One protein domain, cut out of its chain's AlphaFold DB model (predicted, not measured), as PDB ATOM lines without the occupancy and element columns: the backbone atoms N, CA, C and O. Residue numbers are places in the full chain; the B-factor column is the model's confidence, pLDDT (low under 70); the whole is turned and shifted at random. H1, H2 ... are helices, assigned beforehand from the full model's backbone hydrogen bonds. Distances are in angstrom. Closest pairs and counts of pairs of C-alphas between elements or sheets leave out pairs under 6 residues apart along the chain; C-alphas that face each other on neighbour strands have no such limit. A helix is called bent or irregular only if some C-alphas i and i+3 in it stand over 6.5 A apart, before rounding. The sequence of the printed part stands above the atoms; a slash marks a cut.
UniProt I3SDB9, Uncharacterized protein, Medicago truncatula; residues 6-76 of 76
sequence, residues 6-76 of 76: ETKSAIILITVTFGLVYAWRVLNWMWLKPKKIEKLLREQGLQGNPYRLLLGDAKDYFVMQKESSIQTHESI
ATOM      1  N   GLU A   6      22.996  24.192   5.299       84.88
ATOM      2  CA  GLU A   6      23.365  23.380   6.464       84.88
ATOM      3  C   GLU A   6      23.526  24.213   7.743       84.88
ATOM      4  O   GLU A   6      23.080  23.824   8.821       84.88
ATOM      5  N   THR A   7      24.138  25.399   7.647       89.12
ATOM      6  CA  THR A   7      24.250  26.286   8.813       89.12
ATOM      7  C   THR A   7      22.901  26.901   9.161       89.12
ATOM      8  O   THR A   7      22.566  27.005  10.339       89.12
ATOM      9  N   LYS A   8      22.081  27.243   8.161       91.25
ATOM     10  CA  LYS A   8      20.715  27.735   8.390       91.25
ATOM     11  C   LYS A   8      19.846  26.688   9.091       91.25
ATOM     12  O   LYS A   8      19.183  27.025  10.070       91.25
ATOM     13  N   SER A   9      19.868  25.432   8.637       91.88
ATOM     14  CA  SER A   9      19.087  24.349   9.247       91.88
ATOM     15  C   SER A   9      19.532  24.078  10.688       91.88
ATOM     16  O   SER A   9      18.686  24.004  11.581       91.88
ATOM     17  N   ALA A  10      20.841  24.052  10.954       92.94
ATOM     18  CA  ALA A  10      21.377  23.896  12.304       92.94
ATOM     19  C   ALA A  10      20.950  25.038  13.247       92.94
ATOM     20  O   ALA A  10      20.513  24.784  14.370       92.94
ATOM     21  N   ILE A  11      21.010  26.295  12.791       94.19
ATOM     22  CA  ILE A  11      20.589  27.465  13.584       94.19
ATOM     23  C   ILE A  11      19.091  27.403  13.913       94.19
ATOM     24  O   ILE A  11      18.693  27.693  15.046       94.19
ATOM     25  N   ILE A  12      18.260  26.997  12.948       94.75
ATOM     26  CA  ILE A  12      16.815  26.833  13.152       94.75
ATOM     27  C   ILE A  12      16.553  25.768  14.220       94.75
ATOM     28  O   ILE A  12      15.815  26.034  15.168       94.75
ATOM     29  N   LEU A  13      17.195  24.600  14.123       94.94
ATOM     30  CA  LEU A  13      17.031  23.525  15.103       94.94
ATOM     31  C   LEU A  13      17.436  23.974  16.511       94.94
ATOM     32  O   LEU A  13      16.678  23.765  17.458       94.94
ATOM     33  N   ILE A  14      18.576  24.653  16.658       95.31
ATOM     34  CA  ILE A  14      19.030  25.177  17.955       95.31
ATOM     35  C   ILE A  14      18.001  26.155  18.528       95.31
ATOM     36  O   ILE A  14      17.598  26.014  19.683       95.31
ATOM     37  N   THR A  15      17.530  27.104  17.718       95.81
ATOM     38  CA  THR A  15      16.564  28.127  18.145       95.81
ATOM     39  C   THR A  15      15.246  27.499  18.597       95.81
ATOM     40  O   THR A  15      14.728  27.844  19.659       95.81
ATOM     41  N   VAL A  16      14.726  26.535  17.832       96.62
ATOM     42  CA  VAL A  16      13.491  25.813  18.167       96.62
ATOM     43  C   VAL A  16      13.653  25.043  19.474       96.62
ATOM     44  O   VAL A  16      12.809  25.153  20.362       96.62
ATOM     45  N   THR A  17      14.758  24.313  19.629       95.88
ATOM     46  CA  THR A  17      15.022  23.521  20.839       95.88
ATOM     47  C   THR A  17      15.125  24.424  22.069       95.88
ATOM     48  O   THR A  17      14.526  24.140  23.108       95.88
ATOM     49  N   PHE A  18      15.825  25.553  21.943       96.31
ATOM     50  CA  PHE A  18      15.969  26.531  23.019       96.31
ATOM     51  C   PHE A  18      14.626  27.163  23.397       96.31
ATOM     52  O   PHE A  18      14.306  27.272  24.581       96.31
ATOM     53  N   GLY A  19      13.809  27.512  22.398       95.62
ATOM     54  CA  GLY A  19      12.454  28.022  22.598       95.62
ATOM     55  C   GLY A  19      11.562  27.024  23.335       95.62
ATOM     56  O   GLY A  19      10.877  27.405  24.282       95.62
ATOM     57  N   LEU A  20      11.626  25.741  22.971       95.50
ATOM     58  CA  LEU A  20      10.842  24.682  23.607       95.50
ATOM     59  C   LEU A  20      11.241  24.478  25.077       95.50
ATOM     60  O   LEU A  20      10.381  24.417  25.956       95.50
ATOM     61  N   VAL A  21      12.548  24.446  25.361       95.06
ATOM     62  CA  VAL A  21      13.076  24.342  26.730       95.06
ATOM     63  C   VAL A  21      12.687  25.565  27.556       95.06
ATOM     64  O   VAL A  21      12.281  25.426  28.712       95.06
ATOM     65  N   TYR A  22      12.783  26.764  26.981       94.12
ATOM     66  CA  TYR A  22      12.417  27.994  27.672       94.12
ATOM     67  C   TYR A  22      10.917  28.045  27.963       94.12
ATOM     68  O   TYR A  22      10.533  28.313  29.098       94.12
ATOM     69  N   ALA A  23      10.075  27.706  26.985       92.75
ATOM     70  CA  ALA A  23       8.631  27.616  27.159       92.75
ATOM     71  C   ALA A  23       8.264  26.616  28.264       92.75
ATOM     72  O   ALA A  23       7.502  26.953  29.168       92.75
ATOM     73  N   TRP A  24       8.871  25.426  28.261       92.25
ATOM     74  CA  TRP A  24       8.654  24.420  29.301       92.25
ATOM     75  C   TRP A  24       9.106  24.903  30.682       92.25
ATOM     76  O   TRP A  24       8.408  24.726  31.682       92.25
ATOM     77  N   ARG A  25      10.265  25.565  30.751       91.69
ATOM     78  CA  ARG A  25      10.801  26.130  31.991       91.69
ATOM     79  C   ARG A  25       9.908  27.240  32.528       91.69
ATOM     80  O   ARG A  25       9.641  27.249  33.725       91.69
ATOM     81  N   VAL A  26       9.440  28.146  31.670       88.88
ATOM     82  CA  VAL A  26       8.508  29.218  32.036       88.88
ATOM     83  C   VAL A  26       7.181  28.633  32.481       88.88
ATOM     84  O   VAL A  26       6.674  29.083  33.494       88.88
ATOM     85  N   LEU A  27       6.652  27.607  31.813       87.94
ATOM     86  CA  LEU A  27       5.410  26.949  32.217       87.94
ATOM     87  C   LEU A  27       5.549  26.290  33.596       87.94
ATOM     88  O   LEU A  27       4.739  26.532  34.489       87.94
ATOM     89  N   ASN A  28       6.630  25.537  33.815       86.44
ATOM     90  CA  ASN A  28       6.926  24.938  35.115       86.44
ATOM     91  C   ASN A  28       7.149  26.010  36.198       86.44
ATOM     92  O   ASN A  28       6.696  25.875  37.330       86.44
ATOM     93  N   TRP A  29       7.812  27.117  35.859       83.44
ATOM     94  CA  TRP A  29       8.018  28.231  36.780       83.44
ATOM     95  C   TRP A  29       6.725  28.988  37.064       83.44
ATOM     96  O   TRP A  29       6.485  29.324  38.213       83.44
ATOM     97  N   MET A  30       5.873  29.196  36.063       81.94
ATOM     98  CA  MET A  30       4.545  29.796  36.179       81.94
ATOM     99  C   MET A  30       3.624  28.933  37.038       81.94
ATOM    100  O   MET A  30       2.749  29.473  37.696       81.94
ATOM    101  N   TRP A  31       3.835  27.617  37.081       78.00
ATOM    102  CA  TRP A  31       3.092  26.715  37.959       78.00
ATOM    103  C   TRP A  31       3.671  26.643  39.381       78.00
ATOM    104  O   TRP A  31       2.940  26.531  40.364       78.00
ATOM    105  N   LEU A  32       4.997  26.733  39.531       73.69
ATOM    106  CA  LEU A  32       5.667  26.639  40.834       73.69
ATOM    107  C   LEU A  32       5.755  27.975  41.583       73.69
ATOM    108  O   LEU A  32       5.641  27.993  42.808       73.69
ATOM    109  N   LYS A  33       5.958  29.095  40.881       76.12
ATOM    110  CA  LYS A  33       5.942  30.451  41.447       76.12
ATOM    111  C   LYS A  33       4.686  30.764  42.249       76.12
ATOM    112  O   LYS A  33       4.867  31.190  43.389       76.12
ATOM    113  N   PRO A  34       3.458  30.575  41.724       73.56
ATOM    114  CA  PRO A  34       2.245  30.922  42.452       73.56
ATOM    115  C   PRO A  34       2.196  30.181  43.778       73.56
ATOM    116  O   PRO A  34       1.980  30.786  44.820       73.56
ATOM    117  N   LYS A  35       2.539  28.891  43.750       72.75
ATOM    118  CA  LYS A  35       2.529  28.022  44.923       72.75
ATOM    119  C   LYS A  35       3.602  28.390  45.951       72.75
ATOM    120  O   LYS A  35       3.364  28.286  47.150       72.75
ATOM    121  N   LYS A  36       4.787  28.823  45.503       76.38
ATOM    122  CA  LYS A  36       5.860  29.302  46.394       76.38
ATOM    123  C   LYS A  36       5.506  30.634  47.046       76.38
ATOM    124  O   LYS A  36       5.742  30.781  48.238       76.38
ATOM    125  N   ILE A  37       4.943  31.566  46.280       75.56
ATOM    126  CA  ILE A  37       4.479  32.864  46.782       75.56
ATOM    127  C   ILE A  37       3.360  32.641  47.802       75.56
ATOM    128  O   ILE A  37       3.459  33.125  48.919       75.56
ATOM    129  N   GLU A  38       2.367  31.811  47.481       76.81
ATOM    130  CA  GLU A  38       1.282  31.461  48.403       76.81
ATOM    131  C   GLU A  38       1.804  30.830  49.704       76.81
ATOM    132  O   GLU A  38       1.375  31.202  50.795       76.81
ATOM    133  N   LYS A  39       2.788  29.922  49.612       76.81
ATOM    134  CA  LYS A  39       3.406  29.312  50.796       76.81
ATOM    135  C   LYS A  39       4.180  30.334  51.640       76.81
ATOM    136  O   LYS A  39       4.031  30.319  52.855       76.81
ATOM    137  N   LEU A  40       4.951  31.222  51.006       80.56
ATOM    138  CA  LEU A  40       5.695  32.291  51.682       80.56
ATOM    139  C   LEU A  40       4.757  33.272  52.398       80.56
ATOM    140  O   LEU A  40       4.988  33.567  53.565       80.56
ATOM    141  N   LEU A  41       3.674  33.719  51.749       76.44
ATOM    142  CA  LEU A  41       2.675  34.581  52.395       76.44
ATOM    143  C   LEU A  41       2.004  33.880  53.583       76.44
ATOM    144  O   LEU A  41       1.836  34.487  54.641       76.44
ATOM    145  N   ARG A  42       1.682  32.588  53.439       76.94
ATOM    146  CA  ARG A  42       1.091  31.794  54.521       76.94
ATOM    147  C   ARG A  42       2.040  31.635  55.711       76.94
ATOM    148  O   ARG A  42       1.584  31.694  56.847       76.94
ATOM    149  N   GLU A  43       3.339  31.452  55.469       80.62
ATOM    150  CA  GLU A  43       4.363  31.431  56.528       80.62
ATOM    151  C   GLU A  43       4.558  32.808  57.183       80.62
ATOM    152  O   GLU A  43       4.844  32.879  58.373       80.62
ATOM    153  N   GLN A  44       4.326  33.902  56.452       80.25
ATOM    154  CA  GLN A  44       4.345  35.266  56.994       80.25
ATOM    155  C   GLN A  44       3.069  35.650  57.769       80.25
ATOM    156  O   GLN A  44       2.931  36.798  58.184       80.25
ATOM    157  N   GLY A  45       2.127  34.720  57.973       74.69
ATOM    158  CA  GLY A  45       0.872  34.977  58.693       74.69
ATOM    159  C   GLY A  45      -0.167  35.758  57.883       74.69
ATOM    160  O   GLY A  45      -1.257  36.040  58.380       74.69
ATOM    161  N   LEU A  46       0.129  36.066  56.617       67.38
ATOM    162  CA  LEU A  46      -0.808  36.660  55.675       67.38
ATOM    163  C   LEU A  46      -1.586  35.526  55.004       67.38
ATOM    164  O   LEU A  46      -1.185  34.987  53.972       67.38
ATOM    165  N   GLN A  47      -2.714  35.145  55.605       60.28
ATOM    166  CA  GLN A  47      -3.673  34.195  55.035       60.28
ATOM    167  C   GLN A  47      -4.439  34.857  53.868       60.28
ATOM    168  O   GLN A  47      -5.636  35.118  53.940       60.28
ATOM    169  N   GLY A  48      -3.719  35.210  52.801       56.62
ATOM    170  CA  GLY A  48      -4.272  35.837  51.604       56.62
ATOM    171  C   GLY A  48      -5.015  34.826  50.730       56.62
ATOM    172  O   GLY A  48      -4.514  33.734  50.469       56.62
ATOM    173  N   ASN A  49      -6.215  35.204  50.281       56.25
ATOM    174  CA  ASN A  49      -7.082  34.448  49.370       56.25
ATOM    175  C   ASN A  49      -6.299  33.884  48.153       56.25
ATOM    176  O   ASN A  49      -5.490  34.622  47.583       56.25
ATOM    177  N   PRO A  50      -6.527  32.619  47.729       60.28
ATOM    178  CA  PRO A  50      -5.789  31.978  46.639       60.28
ATOM    179  C   PRO A  50      -5.707  32.833  45.362       60.28
ATOM    180  O   PRO A  50      -6.663  33.495  44.958       60.28
ATOM    181  N   TYR A  51      -4.509  32.810  44.772       59.12
ATOM    182  CA  TYR A  51      -4.000  33.511  43.584       59.12
ATOM    183  C   TYR A  51      -4.976  34.441  42.814       59.12
ATOM    184  O   TYR A  51      -5.635  34.030  41.861       59.12
ATOM    185  N   ARG A  52      -5.000  35.742  43.162       56.88
ATOM    186  CA  ARG A  52      -5.699  36.822  42.410       56.88
ATOM    187  C   ARG A  52      -4.800  37.995  41.981       56.88
ATOM    188  O   ARG A  52      -5.314  39.018  41.544       56.88
ATOM    189  N   LEU A  53      -3.476  37.835  42.037       54.88
ATOM    190  CA  LEU A  53      -2.506  38.946  41.974       54.88
ATOM    191  C   LEU A  53      -2.508  39.798  40.692       54.88
ATOM    192  O   LEU A  53      -1.992  40.903  40.720       54.88
ATOM    193  N   LEU A  54      -3.037  39.312  39.566       53.72
ATOM    194  CA  LEU A  54      -3.043  40.089  38.313       53.72
ATOM    195  C   LEU A  54      -4.440  40.334  37.746       53.72
ATOM    196  O   LEU A  54      -4.649  41.325  37.067       53.72
ATOM    197  N   LEU A  55      -5.408  39.462  38.024       55.44
ATOM    198  CA  LEU A  55      -6.782  39.619  37.530       55.44
ATOM    199  C   LEU A  55      -7.650  40.483  38.453       55.44
ATOM    200  O   LEU A  55      -8.610  41.085  37.984       55.44
ATOM    201  N   GLY A  56      -7.337  40.522  39.754       57.81
ATOM    202  CA  GLY A  56      -8.034  41.369  40.725       57.81
ATOM    203  C   GLY A  56      -7.604  42.827  40.599       57.81
ATOM    204  O   GLY A  56      -8.399  43.657  40.174       57.81
ATOM    205  N   ASP A  57      -6.324  43.102  40.868       60.81
ATOM    206  CA  ASP A  57      -5.783  44.469  40.877       60.81
ATOM    207  C   ASP A  57      -5.832  45.157  39.509       60.81
ATOM    208  O   ASP A  57      -6.099  46.353  39.432       60.81
ATOM    209  N   ALA A  58      -5.637  44.427  38.401       62.47
ATOM    210  CA  ALA A  58      -5.736  45.043  37.076       62.47
ATOM    211  C   ALA A  58      -7.158  45.524  36.767       62.47
ATOM    212  O   ALA A  58      -7.324  46.502  36.043       62.47
ATOM    213  N   LYS A  59      -8.186  44.860  37.311       62.91
ATOM    214  CA  LYS A  59      -9.577  45.273  37.127       62.91
ATOM    215  C   LYS A  59      -9.858  46.565  37.892       62.91
ATOM    216  O   LYS A  59     -10.439  47.475  37.310       62.91
ATOM    217  N   ASP A  60      -9.406  46.660  39.140       65.75
ATOM    218  CA  ASP A  60      -9.529  47.882  39.942       65.75
ATOM    219  C   ASP A  60      -8.719  49.042  39.345       65.75
ATOM    220  O   ASP A  60      -9.227  50.156  39.229       65.75
ATOM    221  N   TYR A  61      -7.513  48.775  38.836       66.75
ATOM    222  CA  TYR A  61      -6.718  49.775  38.124       66.75
ATOM    223  C   TYR A  61      -7.420  50.284  36.854       66.75
ATOM    224  O   TYR A  61      -7.427  51.484  36.586       66.75
ATOM    225  N   PHE A  62      -8.054  49.395  36.082       67.25
ATOM    226  CA  PHE A  62      -8.798  49.779  34.878       67.25
ATOM    227  C   PHE A  62     -10.061  50.586  35.207       67.25
ATOM    228  O   PHE A  62     -10.414  51.513  34.476       67.25
ATOM    229  N   VAL A  63     -10.732  50.258  36.316       72.62
ATOM    230  CA  VAL A  63     -11.899  50.997  36.815       72.62
ATOM    231  C   VAL A  63     -11.496  52.404  37.263       72.62
ATOM    232  O   VAL A  63     -12.086  53.368  36.779       72.62
ATOM    233  N   MET A  64     -10.437  52.547  38.070       71.94
ATOM    234  CA  MET A  64      -9.927  53.863  38.488       71.94
ATOM    235  C   MET A  64      -9.463  54.721  37.303       71.94
ATOM    236  O   MET A  64      -9.719  55.925  37.260       71.94
ATOM    237  N   GLN A  65      -8.810  54.121  36.304       72.62
ATOM    238  CA  GLN A  65      -8.356  54.853  35.118       72.62
ATOM    239  C   GLN A  65      -9.542  55.364  34.279       72.62
ATOM    240  O   GLN A  65      -9.537  56.504  33.799       72.62
ATOM    241  N   LYS A  66     -10.601  54.556  34.153       71.38
ATOM    242  CA  LYS A  66     -11.851  54.958  33.499       71.38
ATOM    243  C   LYS A  66     -12.554  56.091  34.254       71.38
ATOM    244  O   LYS A  66     -13.013  57.033  33.623       71.38
ATOM    245  N   GLU A  67     -12.606  56.048  35.581       71.19
ATOM    246  CA  GLU A  67     -13.210  57.132  36.369       71.19
ATOM    247  C   GLU A  67     -12.427  58.447  36.259       71.19
ATOM    248  O   GLU A  67     -13.039  59.491  36.054       71.19
ATOM    249  N   SER A  68     -11.088  58.416  36.269       67.56
ATOM    250  CA  SER A  68     -10.276  59.640  36.121       67.56
ATOM    251  C   SER A  68     -10.449  60.335  34.762       67.56
ATOM    252  O   SER A  68     -10.419  61.564  34.667       67.56
ATOM    253  N   SER A  69     -10.669  59.555  33.699       63.16
ATOM    254  CA  SER A  69     -10.874  60.076  32.342       63.16
ATOM    255  C   SER A  69     -12.302  60.575  32.123       63.16
ATOM    256  O   SER A  69     -12.492  61.577  31.439       63.16
ATOM    257  N   ILE A  70     -13.295  59.937  32.751       65.06
ATOM    258  CA  ILE A  70     -14.691  60.396  32.735       65.06
ATOM    259  C   ILE A  70     -14.847  61.686  33.552       65.06
ATOM    260  O   ILE A  70     -15.461  62.636  33.074       65.06
ATOM    261  N   GLN A  71     -14.215  61.775  34.725       65.50
ATOM    262  CA  GLN A  71     -14.279  62.965  35.577       65.50
ATOM    263  C   GLN A  71     -13.618  64.199  34.937       65.50
ATOM    264  O   GLN A  71     -14.045  65.321  35.190       65.50
ATOM    265  N   THR A  72     -12.643  63.999  34.042       58.81
ATOM    266  CA  THR A  72     -12.012  65.085  33.267       58.81
ATOM    267  C   THR A  72     -12.936  65.642  32.172       58.81
ATOM    268  O   THR A  72     -12.769  66.785  31.762       58.81
ATOM    269  N   HIS A  73     -13.921  64.869  31.697       57.25
ATOM    270  CA  HIS A  73     -14.855  65.303  30.649       57.25
ATOM    271  C   HIS A  73     -16.117  65.988  31.211       57.25
ATOM    272  O   HIS A  73     -16.772  66.732  30.486       57.25
ATOM    273  N   GLU A  74     -16.464  65.768  32.485       58.31
ATOM    274  CA  GLU A  74     -17.557  66.494  33.164       58.31
ATOM    275  C   GLU A  74     -17.123  67.848  33.752       58.31
ATOM    276  O   GLU A  74     -17.975  68.663  34.097       58.31
ATOM    277  N   SER A  75     -15.817  68.110  33.867       56.09
ATOM    278  CA  SER A  75     -15.277  69.367  34.404       56.09
ATOM    279  C   SER A  75     -14.839  70.387  33.335       56.09
ATOM    280  O   SER A  75     -14.116  71.322  33.681       56.09
ATOM    281  N   ILE A  76     -15.210  70.193  32.059       52.09
ATOM    282  CA  ILE A  76     -14.927  71.110  30.932       52.09
ATOM    283  C   ILE A  76     -16.223  71.767  30.460       52.09
ATOM    284  O   ILE A  76     -17.206  71.025  30.246       52.09
TER     285      ILE A  76
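This is residues 6 to 76 of the 76 residues of an uncharacterized protein of Medicago truncatula (UniProt I3SDB9). Two helices that do not pack on each other, a long H1 and a shorter H2, form the arms of an open V, with a winding stretch, residues 44 to 56, joining them at its apex. H1 has a slight kink towards its end, and most of both helices stands free. The printed part has 71 residues, with two named helices in the order H1, H2 and no named strand; its class is all helix. It is extended, with a radius of gyration of the C-alphas of 21.7 A, and spans 66 by 44 by 13 A, only just flat.

H1, residues 6 to 43, has a kink of 26 degrees near residue 32. It is neither bent nor irregular, but only just: C-alphas 31 and 34 are 6.2 A apart. H2, residues 57 to 74, is apart from H1, with no C-alpha of the one within 8 A of the other. Residues 6 to 33, 40 to 45 and 54 to 76 stand free. Within hydrogen-bond range are 32 of 34 O i to N i+4 pairs in H1 and 13 of 14 in H2.

H1 begins at C-alpha 6, (23.365, 23.380, 6.464), and ends at C-alpha 43, (4.363, 31.431, 56.528), 54.2 A away. H2 measures 26.1 A from C-alpha 57 to C-alpha 74, which is at (-17.557, 66.494, 33.164).

The two C-alphas farthest apart, those of Glu 6 and Ser 75, are 66.2 A apart. The printed part has no cut and ends at Ile 76, the chain's last residue. The link from H1 to H2 is long, with 13 residues. The mean pLDDT of the printed part is 75.7; residues 46 to 62 and 68 to 76 are under 70.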